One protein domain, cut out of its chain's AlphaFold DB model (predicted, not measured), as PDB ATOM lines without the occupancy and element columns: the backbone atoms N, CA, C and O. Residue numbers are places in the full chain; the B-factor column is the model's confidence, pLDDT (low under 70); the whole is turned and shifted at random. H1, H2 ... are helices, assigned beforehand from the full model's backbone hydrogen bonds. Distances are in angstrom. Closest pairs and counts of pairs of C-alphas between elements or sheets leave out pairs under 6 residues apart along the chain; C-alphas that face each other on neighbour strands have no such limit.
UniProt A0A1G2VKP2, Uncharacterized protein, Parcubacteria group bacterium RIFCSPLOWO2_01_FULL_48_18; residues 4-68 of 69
ATOM      1  N   LYS A   4     -42.096  -0.063  -6.174       79.88
ATOM      2  CA  LYS A   4     -40.858  -0.661  -5.643       79.88
ATOM      3  C   LYS A   4     -39.699  -0.710  -6.650       79.88
ATOM      4  O   LYS A   4     -38.543  -0.594  -6.253       79.88
ATOM      5  N   MET A   5     -39.980  -0.913  -7.940       82.31
ATOM      6  CA  MET A   5     -38.937  -0.888  -8.975       82.31
ATOM      7  C   MET A   5     -38.446   0.533  -9.251       82.31
ATOM      8  O   MET A   5     -37.266   0.712  -9.543       82.31
ATOM      9  N   LEU A   6     -39.337   1.524  -9.158       86.38
ATOM     10  CA  LEU A   6     -38.974   2.936  -9.277       86.38
ATOM     11  C   LEU A   6     -38.082   3.357  -8.106       86.38
ATOM     12  O   LEU A   6     -36.993   3.857  -8.357       86.38
ATOM     13  N   ASP A   7     -38.450   3.029  -6.865       90.69
ATOM     14  CA  ASP A   7     -37.635   3.347  -5.679       90.69
ATOM     15  C   ASP A   7     -36.233   2.736  -5.745       90.69
ATOM     16  O   ASP A   7     -35.245   3.371  -5.377       90.69
ATOM     17  N   LYS A   8     -36.130   1.493  -6.234       91.50
ATOM     18  CA  LYS A   8     -34.835   0.833  -6.416       91.50
ATOM     19  C   LYS A   8     -33.961   1.596  -7.416       91.50
ATOM     20  O   LYS A   8     -32.803   1.860  -7.110       91.50
ATOM     21  N   LYS A   9     -34.522   1.978  -8.568       91.94
ATOM     22  CA  LYS A   9     -33.802   2.755  -9.589       91.94
ATOM     23  C   LYS A   9     -33.395   4.134  -9.077       91.94
ATOM     24  O   LYS A   9     -32.278   4.559  -9.343       91.94
ATOM     25  N   THR A  10     -34.261   4.807  -8.321       93.94
ATOM     26  CA  THR A  10     -33.941   6.109  -7.721       93.94
ATOM     27  C   THR A  10     -32.757   5.995  -6.763       93.94
ATOM     28  O   THR A  10     -31.816   6.769  -6.875       93.94
ATOM     29  N   ARG A  11     -32.733   4.976  -5.895       93.88
ATOM     30  CA  ARG A  11     -31.607   4.744  -4.972       93.88
ATOM     31  C   ARG A  11     -30.299   4.395  -5.678       93.88
ATOM     32  O   ARG A  11     -29.226   4.727  -5.186       93.88
ATOM     33  N   GLU A  12     -30.370   3.665  -6.788       94.50
ATOM     34  CA  GLU A  12     -29.190   3.359  -7.605       94.50
ATOM     35  C   GLU A  12     -28.641   4.637  -8.255       94.50
ATOM     36  O   GLU A  12     -27.448   4.909  -8.133       94.50
ATOM     37  N   LEU A  13     -29.516   5.478  -8.814       94.31
ATOM     38  CA  LEU A  13     -29.146   6.785  -9.365       94.31
ATOM     39  C   LEU A  13     -28.560   7.728  -8.305       94.31
ATOM     40  O   LEU A  13     -27.568   8.399  -8.571       94.31
ATOM     41  N   GLU A  14     -29.128   7.767  -7.097       94.81
ATOM     42  CA  GLU A  14     -28.597   8.572  -5.987       94.81
ATOM     43  C   GLU A  14     -27.149   8.185  -5.656       94.81
ATOM     44  O   GLU A  14     -26.285   9.060  -5.568       94.81
ATOM     45  N   LYS A  15     -26.853   6.883  -5.571       92.69
ATOM     46  CA  LYS A  15     -25.487   6.389  -5.327       92.69
ATOM     47  C   LYS A  15     -24.518   6.756  -6.447       92.69
ATOM     48  O   LYS A  15     -23.378   7.133  -6.179       92.69
ATOM     49  N   GLU A  16     -24.946   6.637  -7.702       92.12
ATOM     50  CA  GLU A  16     -24.116   7.008  -8.853       92.12
ATOM     51  C   GLU A  16     -23.802   8.512  -8.856       92.12
ATOM     52  O   GLU A  16     -22.656   8.910  -9.087       92.12
ATOM     53  N   VAL A  17     -24.788   9.350  -8.524       92.94
ATOM     54  CA  VAL A  17     -24.617  10.805  -8.407       92.94
ATOM     55  C   VAL A  17     -23.682  11.171  -7.250       92.94
ATOM     56  O   VAL A  17     -22.851  12.067  -7.408       92.94
ATOM     57  N   GLU A  18     -23.757  10.486  -6.108       87.69
ATOM     58  CA  GLU A  18     -22.829  10.692  -4.984       87.69
ATOM     59  C   GLU A  18     -21.377  10.357  -5.351       87.69
ATOM     60  O   GLU A  18     -20.456  11.113  -5.018       87.69
ATOM     61  N   LEU A  19     -21.159   9.264  -6.085       84.75
ATOM     62  CA  LEU A  19     -19.830   8.885  -6.568       84.75
ATOM     63  C   LEU A  19     -19.277   9.907  -7.566       84.75
ATOM     64  O   LEU A  19     -18.121  10.321  -7.447       84.75
ATOM     65  N   LEU A  20     -20.103  10.362  -8.512       84.50
ATOM     66  CA  LEU A  20     -19.725  11.400  -9.476       84.50
ATOM     67  C   LEU A  20     -19.411  12.730  -8.789       84.50
ATOM     68  O   LEU A  20     -18.426  13.380  -9.138       84.50
ATOM     69  N   ARG A  21     -20.202  13.115  -7.782       80.62
ATOM     70  CA  ARG A  21     -19.942  14.302  -6.959       80.62
ATOM     71  C   ARG A  21     -18.603  14.178  -6.239       80.62
ATOM     72  O   ARG A  21     -17.808  15.108  -6.288       80.62
ATOM     73  N   SER A  22     -18.329  13.025  -5.636       73.88
ATOM     74  CA  SER A  22     -17.067  12.765  -4.935       73.88
ATOM     75  C   SER A  22     -15.862  12.838  -5.879       73.88
ATOM     76  O   SER A  22     -14.833  13.421  -5.541       73.88
ATOM     77  N   PHE A  23     -15.997  12.306  -7.098       77.75
ATOM     78  CA  PHE A  23     -14.977  12.425  -8.139       77.75
ATOM     79  C   PHE A  23     -14.773  13.881  -8.586       77.75
ATOM     80  O   PHE A  23     -13.635  14.337  -8.684       77.75
ATOM     81  N   ALA A  24     -15.858  14.625  -8.812       77.69
ATOM     82  CA  ALA A  24     -15.803  16.032  -9.197       77.69
ATOM     83  C   ALA A  24     -15.155  16.900  -8.110       77.69
ATOM     84  O   ALA A  24     -14.342  17.758  -8.437       77.69
ATOM     85  N   ILE A  25     -15.442  16.642  -6.831       70.25
ATOM     86  CA  ILE A  25     -14.771  17.296  -5.696       70.25
ATOM     87  C   ILE A  25     -13.279  16.954  -5.687       70.25
ATOM     88  O   ILE A  25     -12.446  17.844  -5.526       70.25
ATOM     89  N   GLY A  26     -12.924  15.690  -5.937       67.69
ATOM     90  CA  GLY A  26     -11.529  15.267  -6.070       67.69
ATOM     91  C   GLY A  26     -10.773  15.974  -7.204       67.69
ATOM     92  O   GLY A  26      -9.577  16.215  -7.065       67.69
ATOM     93  N   GLN A  27     -11.459  16.340  -8.294       65.50
ATOM     94  CA  GLN A  27     -10.883  17.082  -9.428       65.50
ATOM     95  C   GLN A  27     -10.873  18.603  -9.218       65.50
ATOM     96  O   GLN A  27      -9.885  19.259  -9.535       65.50
ATOM     97  N   ALA A  28     -11.952  19.178  -8.683       68.19
ATOM     98  CA  ALA A  28     -12.053  20.608  -8.384       68.19
ATOM     99  C   ALA A  28     -11.211  21.007  -7.160       68.19
ATOM    100  O   ALA A  28     -10.911  22.183  -6.968       68.19
ATOM    101  N   GLY A  29     -10.844  20.031  -6.326       63.78
ATOM    102  CA  GLY A  29     -10.000  20.213  -5.153       63.78
ATOM    103  C   GLY A  29     -10.681  20.931  -3.992       63.78
ATOM    104  O   GLY A  29     -10.001  21.186  -3.005       63.78
ATOM    105  N   LYS A  30     -11.982  21.254  -4.076       66.62
ATOM    106  CA  LYS A  30     -12.700  22.037  -3.060       66.62
ATOM    107  C   LYS A  30     -14.193  21.705  -2.981       66.62
ATOM    108  O   LYS A  30     -14.872  21.670  -4.007       66.62
ATOM    109  N   ASP A  31     -14.704  21.543  -1.767       70.56
ATOM    110  CA  ASP A  31     -16.129  21.461  -1.439       70.56
ATOM    111  C   ASP A  31     -16.490  22.347  -0.227       70.56
ATOM    112  O   ASP A  31     -15.716  23.216   0.185       70.56
ATOM    113  N   SER A  32     -17.701  22.177   0.315       73.38
ATOM    114  CA  SER A  32     -18.166  22.893   1.510       73.38
ATOM    115  C   SER A  32     -17.428  22.511   2.798       73.38
ATOM    116  O   SER A  32     -17.483  23.272   3.760       73.38
ATOM    117  N   GLU A  33     -16.773  21.351   2.833       71.06
ATOM    118  CA  GLU A  33     -15.967  20.864   3.958       71.06
ATOM    119  C   GLU A  33     -14.500  21.315   3.860       71.06
ATOM    120  O   GLU A  33     -13.792  21.331   4.870       71.06
ATOM    121  N   GLY A  34     -14.041  21.748   2.683       75.25
ATOM    122  CA  GLY A  34     -12.737  22.375   2.489       75.25
ATOM    123  C   GLY A  34     -12.032  21.909   1.222       75.25
ATOM    124  O   GLY A  34     -12.663  21.580   0.223       75.25
ATOM    125  N   GLU A  35     -10.699  21.929   1.239       79.62
ATOM    126  CA  GLU A  35      -9.887  21.482   0.106       79.62
ATOM    127  C   GLU A  35      -9.472  20.015   0.244       79.62
ATOM    128  O   GLU A  35      -9.048  19.563   1.314       79.62
ATOM    129  N   TYR A  36      -9.549  19.268  -0.859       78.12
ATOM    130  CA  TYR A  36      -9.118  17.876  -0.886       78.12
ATOM    131  C   TYR A  36      -7.603  17.785  -0.661       78.12
ATOM    132  O   TYR A  36      -6.805  18.254  -1.472       78.12
ATOM    133  N   ASN A  37      -7.190  17.127   0.427       82.31
ATOM    134  CA  ASN A  37      -5.781  16.921   0.757       82.31
ATOM    135  C   ASN A  37      -5.349  15.464   0.474       82.31
ATOM    136  O   ASN A  37      -5.499  14.594   1.342       82.31
ATOM    137  N   PRO A  38      -4.746  15.171  -0.694       82.12
ATOM    138  CA  PRO A  38      -4.341  13.809  -1.055       82.12
ATOM    139  C   PRO A  38      -3.292  13.224  -0.099       82.12
ATOM    140  O   PRO A  38      -3.274  12.016   0.155       82.12
ATOM    141  N   ALA A  39      -2.422  14.065   0.472       87.44
ATOM    142  CA  ALA A  39      -1.407  13.620   1.420       87.44
ATOM    143  C   ALA A  39      -2.033  13.155   2.743       87.44
ATOM    144  O   ALA A  39      -1.581  12.164   3.321       87.44
ATOM    145  N   PHE A  40      -3.085  13.833   3.211       88.44
ATOM    146  CA  PHE A  40      -3.862  13.393   4.367       88.44
ATOM    147  C   PHE A  40      -4.528  12.040   4.103       88.44
ATOM    148  O   PHE A  40      -4.329  11.113   4.888       88.44
ATOM    149  N   VAL A  41      -5.226  11.899   2.972       86.94
ATOM    150  CA  VAL A  41      -5.919  10.652   2.605       86.94
ATOM    151  C   VAL A  41      -4.944   9.480   2.546       86.94
ATOM    152  O   VAL A  41      -5.193   8.433   3.145       86.94
ATOM    153  N   LYS A  42      -3.786   9.663   1.901       90.75
ATOM    154  CA  LYS A  42      -2.747   8.628   1.830       90.75
ATOM    155  C   LYS A  42      -2.266   8.191   3.217       90.75
ATOM    156  O   LYS A  42      -2.133   6.991   3.454       90.75
ATOM    157  N   ARG A  43      -2.018   9.135   4.136       94.75
ATOM    158  CA  ARG A  43      -1.594   8.820   5.514       94.75
ATOM    159  C   ARG A  43      -2.692   8.110   6.303       94.75
ATOM    160  O   ARG A  43      -2.399   7.128   6.974       94.75
ATOM    161  N   ALA A  44      -3.936   8.571   6.198       91.81
ATOM    162  CA  ALA A  44      -5.070   7.972   6.897       91.81
ATOM    163  C   ALA A  44      -5.317   6.525   6.439       91.81
ATOM    164  O   ALA A  44      -5.446   5.626   7.267       91.81
ATOM    165  N   LEU A  45      -5.298   6.277   5.124       93.06
ATOM    166  CA  LEU A  45      -5.457   4.934   4.562       93.06
ATOM    167  C   LEU A  45      -4.296   3.999   4.913       93.06
ATOM    168  O   LEU A  45      -4.514   2.800   5.084       93.06
ATOM    169  N   ALA A  46      -3.069   4.520   5.005       94.19
ATOM    170  CA  ALA A  46      -1.928   3.743   5.479       94.19
ATOM    171  C   ALA A  46      -2.114   3.346   6.952       94.19
ATOM    172  O   ALA A  46      -2.071   2.159   7.262       94.19
ATOM    173  N   ALA A  47      -2.431   4.313   7.821       91.62
ATOM    174  CA  ALA A  47      -2.652   4.081   9.248       91.62
ATOM    175  C   ALA A  47      -3.809   3.103   9.519       91.62
ATOM    176  O   ALA A  47      -3.713   2.268  10.411       91.62
ATOM    177  N   ALA A  48      -4.880   3.148   8.719       89.81
ATOM    178  CA  ALA A  48      -6.013   2.228   8.846       89.81
ATOM    179  C   ALA A  48      -5.651   0.754   8.571       89.81
ATOM    180  O   ALA A  48      -6.358  -0.144   9.020       89.81
ATOM    181  N   LYS A  49      -4.568   0.495   7.825       93.69
ATOM    182  CA  LYS A  49      -4.066  -0.862   7.545       93.69
ATOM    183  C   LYS A  49      -3.052  -1.346   8.580       93.69
ATOM    184  O   LYS A  49      -2.693  -2.523   8.569       93.69
ATOM    185  N   GLU A  50      -2.549  -0.459   9.433       93.62
ATOM    186  CA  GLU A  50      -1.607  -0.832  10.481       93.62
ATOM    187  C   GLU A  50      -2.308  -1.647  11.573       93.62
ATOM    188  O   GLU A  50      -3.506  -1.503  11.822       93.62
ATOM    189  N   LYS A  51      -1.554  -2.519  12.257       92.44
ATOM    190  CA  LYS A  51      -2.100  -3.241  13.409       92.44
ATOM    191  C   LYS A  51      -2.435  -2.237  14.519       92.44
ATOM    192  O   LYS A  51      -1.532  -1.507  14.943       92.44
ATOM    193  N   PRO A  52      -3.682  -2.219  15.026       87.75
ATOM    194  CA  PRO A  52      -4.048  -1.327  16.112       87.75
ATOM    195  C   PRO A  52      -3.193  -1.651  17.338       87.75
ATOM    196  O   PRO A  52      -3.115  -2.794  17.781       87.75
ATOM    197  N   LYS A  53      -2.518  -0.629  17.871       86.94
ATOM    198  CA  LYS A  53      -1.680  -0.753  19.076       86.94
ATOM    199  C   LYS A  53      -2.493  -0.665  20.365       86.94
ATOM    200  O   LYS A  53      -1.989  -1.002  21.430       86.94
ATOM    201  N   TYR A  54      -3.720  -0.162  20.272       86.69
ATOM    202  CA  TYR A  54      -4.585   0.101  21.405       86.69
ATOM    203  C   TYR A  54      -6.047  -0.035  20.991       86.69
ATOM    204  O   TYR A  54      -6.416   0.340  19.878       86.69
ATOM    205  N   GLU A  55      -6.867  -0.541  21.902       88.25
ATOM    206  CA  GLU A  55      -8.307  -0.677  21.734       88.25
ATOM    207  C   GLU A  55      -9.003   0.051  22.883       88.25
ATOM    208  O   GLU A  55      -8.711  -0.184  24.060       88.25
ATOM    209  N   PHE A  56      -9.926   0.947  22.541       90.75
ATOM    210  CA  PHE A  56     -10.765   1.628  23.518       90.75
ATOM    211  C   PHE A  56     -11.963   0.741  23.834       90.75
ATOM    212  O   PHE A  56     -12.775   0.460  22.958       90.75
ATOM    213  N   LYS A  57     -12.077   0.305  25.089       92.06
ATOM    214  CA  LYS A  57     -13.147  -0.608  25.516       92.06
ATOM    215  C   LYS A  57     -14.452   0.112  25.848       92.06
ATOM    216  O   LYS A  57     -15.512  -0.500  25.837       92.06
ATOM    217  N   ASP A  58     -14.368   1.405  26.149       92.88
ATOM    218  CA  ASP A  58     -15.508   2.220  26.553       92.88
ATOM    219  C   ASP A  58     -15.276   3.720  26.264       92.88
ATOM    220  O   ASP A  58     -14.121   4.159  26.149       92.88
ATOM    221  N   PRO A  59     -16.344   4.536  26.168       91.25
ATOM    222  CA  PRO A  59     -16.224   5.970  25.892       91.25
ATOM    223  C   PRO A  59     -15.363   6.729  26.912       91.25
ATOM    224  O   PRO A  59     -14.641   7.660  26.550       91.25
ATOM    225  N   THR A  60     -15.389   6.323  28.184       91.12
ATOM    226  CA  THR A  60     -14.598   6.955  29.249       91.12
ATOM    227  C   THR A  60     -13.103   6.708  29.033       91.12
ATOM    228  O   THR A  60     -12.298   7.632  29.176       91.12
ATOM    229  N   SER A  61     -12.722   5.490  28.631       89.69
ATOM    230  CA  SER A  61     -11.342   5.106  28.310       89.69
ATOM    231  C   SER A  61     -10.772   5.932  27.156       89.69
ATOM    232  O   SER A  61      -9.626   6.381  27.230       89.69
ATOM    233  N   PHE A  62     -11.597   6.211  26.145       89.75
ATOM    234  CA  PHE A  62     -11.252   7.065  25.013       89.75
ATOM    235  C   PHE A  62     -11.037   8.518  25.442       89.75
ATOM    236  O   PHE A  62      -9.974   9.093  25.194       89.75
ATOM    237  N   LEU A  63     -12.004   9.099  26.158       91.50
ATOM    238  CA  LEU A  63     -11.922  10.491  26.604       91.50
ATOM    239  C   LEU A  63     -10.744  10.731  27.549       91.50
ATOM    240  O   LEU A  63     -10.080  11.760  27.437       91.50
ATOM    241  N   ARG A  64     -10.444   9.787  28.447       88.88
ATOM    242  CA  ARG A  64      -9.269   9.870  29.327       88.88
ATOM    243  C   ARG A  64      -7.963   9.884  28.533       88.88
ATOM    244  O   ARG A  64      -7.056  10.626  28.891       88.88
ATOM    245  N   HIS A  65      -7.869   9.095  27.464       85.56
ATOM    246  CA  HIS A  65      -6.671   9.047  26.625       85.56
ATOM    247  C   HIS A  65      -6.477  10.332  25.804       85.56
ATOM    248  O   HIS A  65      -5.353  10.794  25.655       85.56
ATOM    249  N   ILE A  66      -7.564  10.941  25.315       86.94
ATOM    250  CA  ILE A  66      -7.505  12.204  24.557       86.94
ATOM    251  C   ILE A  66      -7.239  13.411  25.458       86.94
ATOM    252  O   ILE A  66      -6.500  14.309  25.069       86.94
ATOM    253  N   ARG A  67      -7.834  13.445  26.655       82.31
ATOM    254  CA  ARG A  67      -7.681  14.551  27.616       82.31
ATOM    255  C   ARG A  67      -6.389  14.481  28.434       82.31
ATOM    256  O   ARG A  67      -6.074  15.438  29.124       82.31
ATOM    257  N   GLY A  68      -5.687  13.349  28.404       63.53
ATOM    258  CA  GLY A  68      -4.464  13.101  29.170       63.53
ATOM    259  C   GLY A  68      -3.170  13.565  28.494       63.53
ATOM    260  O   GLY A  68      -2.114  13.029  28.825       63.53
TER     261      GLY A  68
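This is residues 4 to 68 of the 69 residues of an uncharacterized protein of Parcubacteria group bacterium RIFCSPLOWO2_01_FULL_48_18 (UniProt A0A1G2VKP2). Three separate helices are strung along an open zigzag, with no helix touching another and no shared core. The long helix H1 runs one way, the shorter H2 turns partly back, and the still shorter H3 runs nearly the same way as H1, far from it at the other end of the model. The printed part has 65 residues, with three named helices in the order H1, H2, H3 and no named strand; the class is all helix. The whole is extended, with a radius of gyration of the C-alphas of 18.6 A, and the C-alphas span 50 by 34 by 24 A along their three main axes.

H1 is residues 4 to 28, the longest helix by residues, and measures 35.9 A from first to last C-alpha. It begins at C-alpha 4 at (-40.858, -0.661, -5.643) and ends at C-alpha 28 at (-12.053, 20.608, -8.384). H2 is residues 38 to 49, 17.0 A long. H3 is residues 59 to 67, 12.2 A long, and ends at C-alpha 67 at (-7.681, 14.551, 27.616).

H1 has its centre at (-25.246, 8.754, -7.346) and the N-to-C direction (0.85, 0.53, -0.01). H1 and H2 are apart, with no C-alpha of the one within 8 A of the other. The centre of H2 is at (-3.755, 7.585, 4.772), and its direction is (-0.05, -0.86, 0.50). By the same measure H2 and H3 are apart, and H1 and H3 are apart. The centre of H3 is at (-10.718, 9.029, 27.021), and its direction is (0.73, 0.68, -0.07). No two helices form a hairpin. In H1 and H3 each O i to N i+4 pair is within hydrogen-bond range; in H2 this holds for 7 of 8.

The C-alphas of Met 5 and Gly 68, 53.3 A apart, are the two farthest apart in the domain. The printed part runs from residue 4 to 68 without a cut. H1 to H2 and H2 to H3 are both short links, with 9 residues in each, and no link is long. Three stretches stand free, with no C-alpha 8 or more residues away along the chain within 10 A: residues 4 to 20, which belong to H1; residues 39 to 55, of which 39 to 49 belong to H2; and residues 57 to 64, of which 59 to 64 belong to H3. The mean pLDDT of the printed part is 85.0, and residues 26 to 30 and residue 68 are under 70.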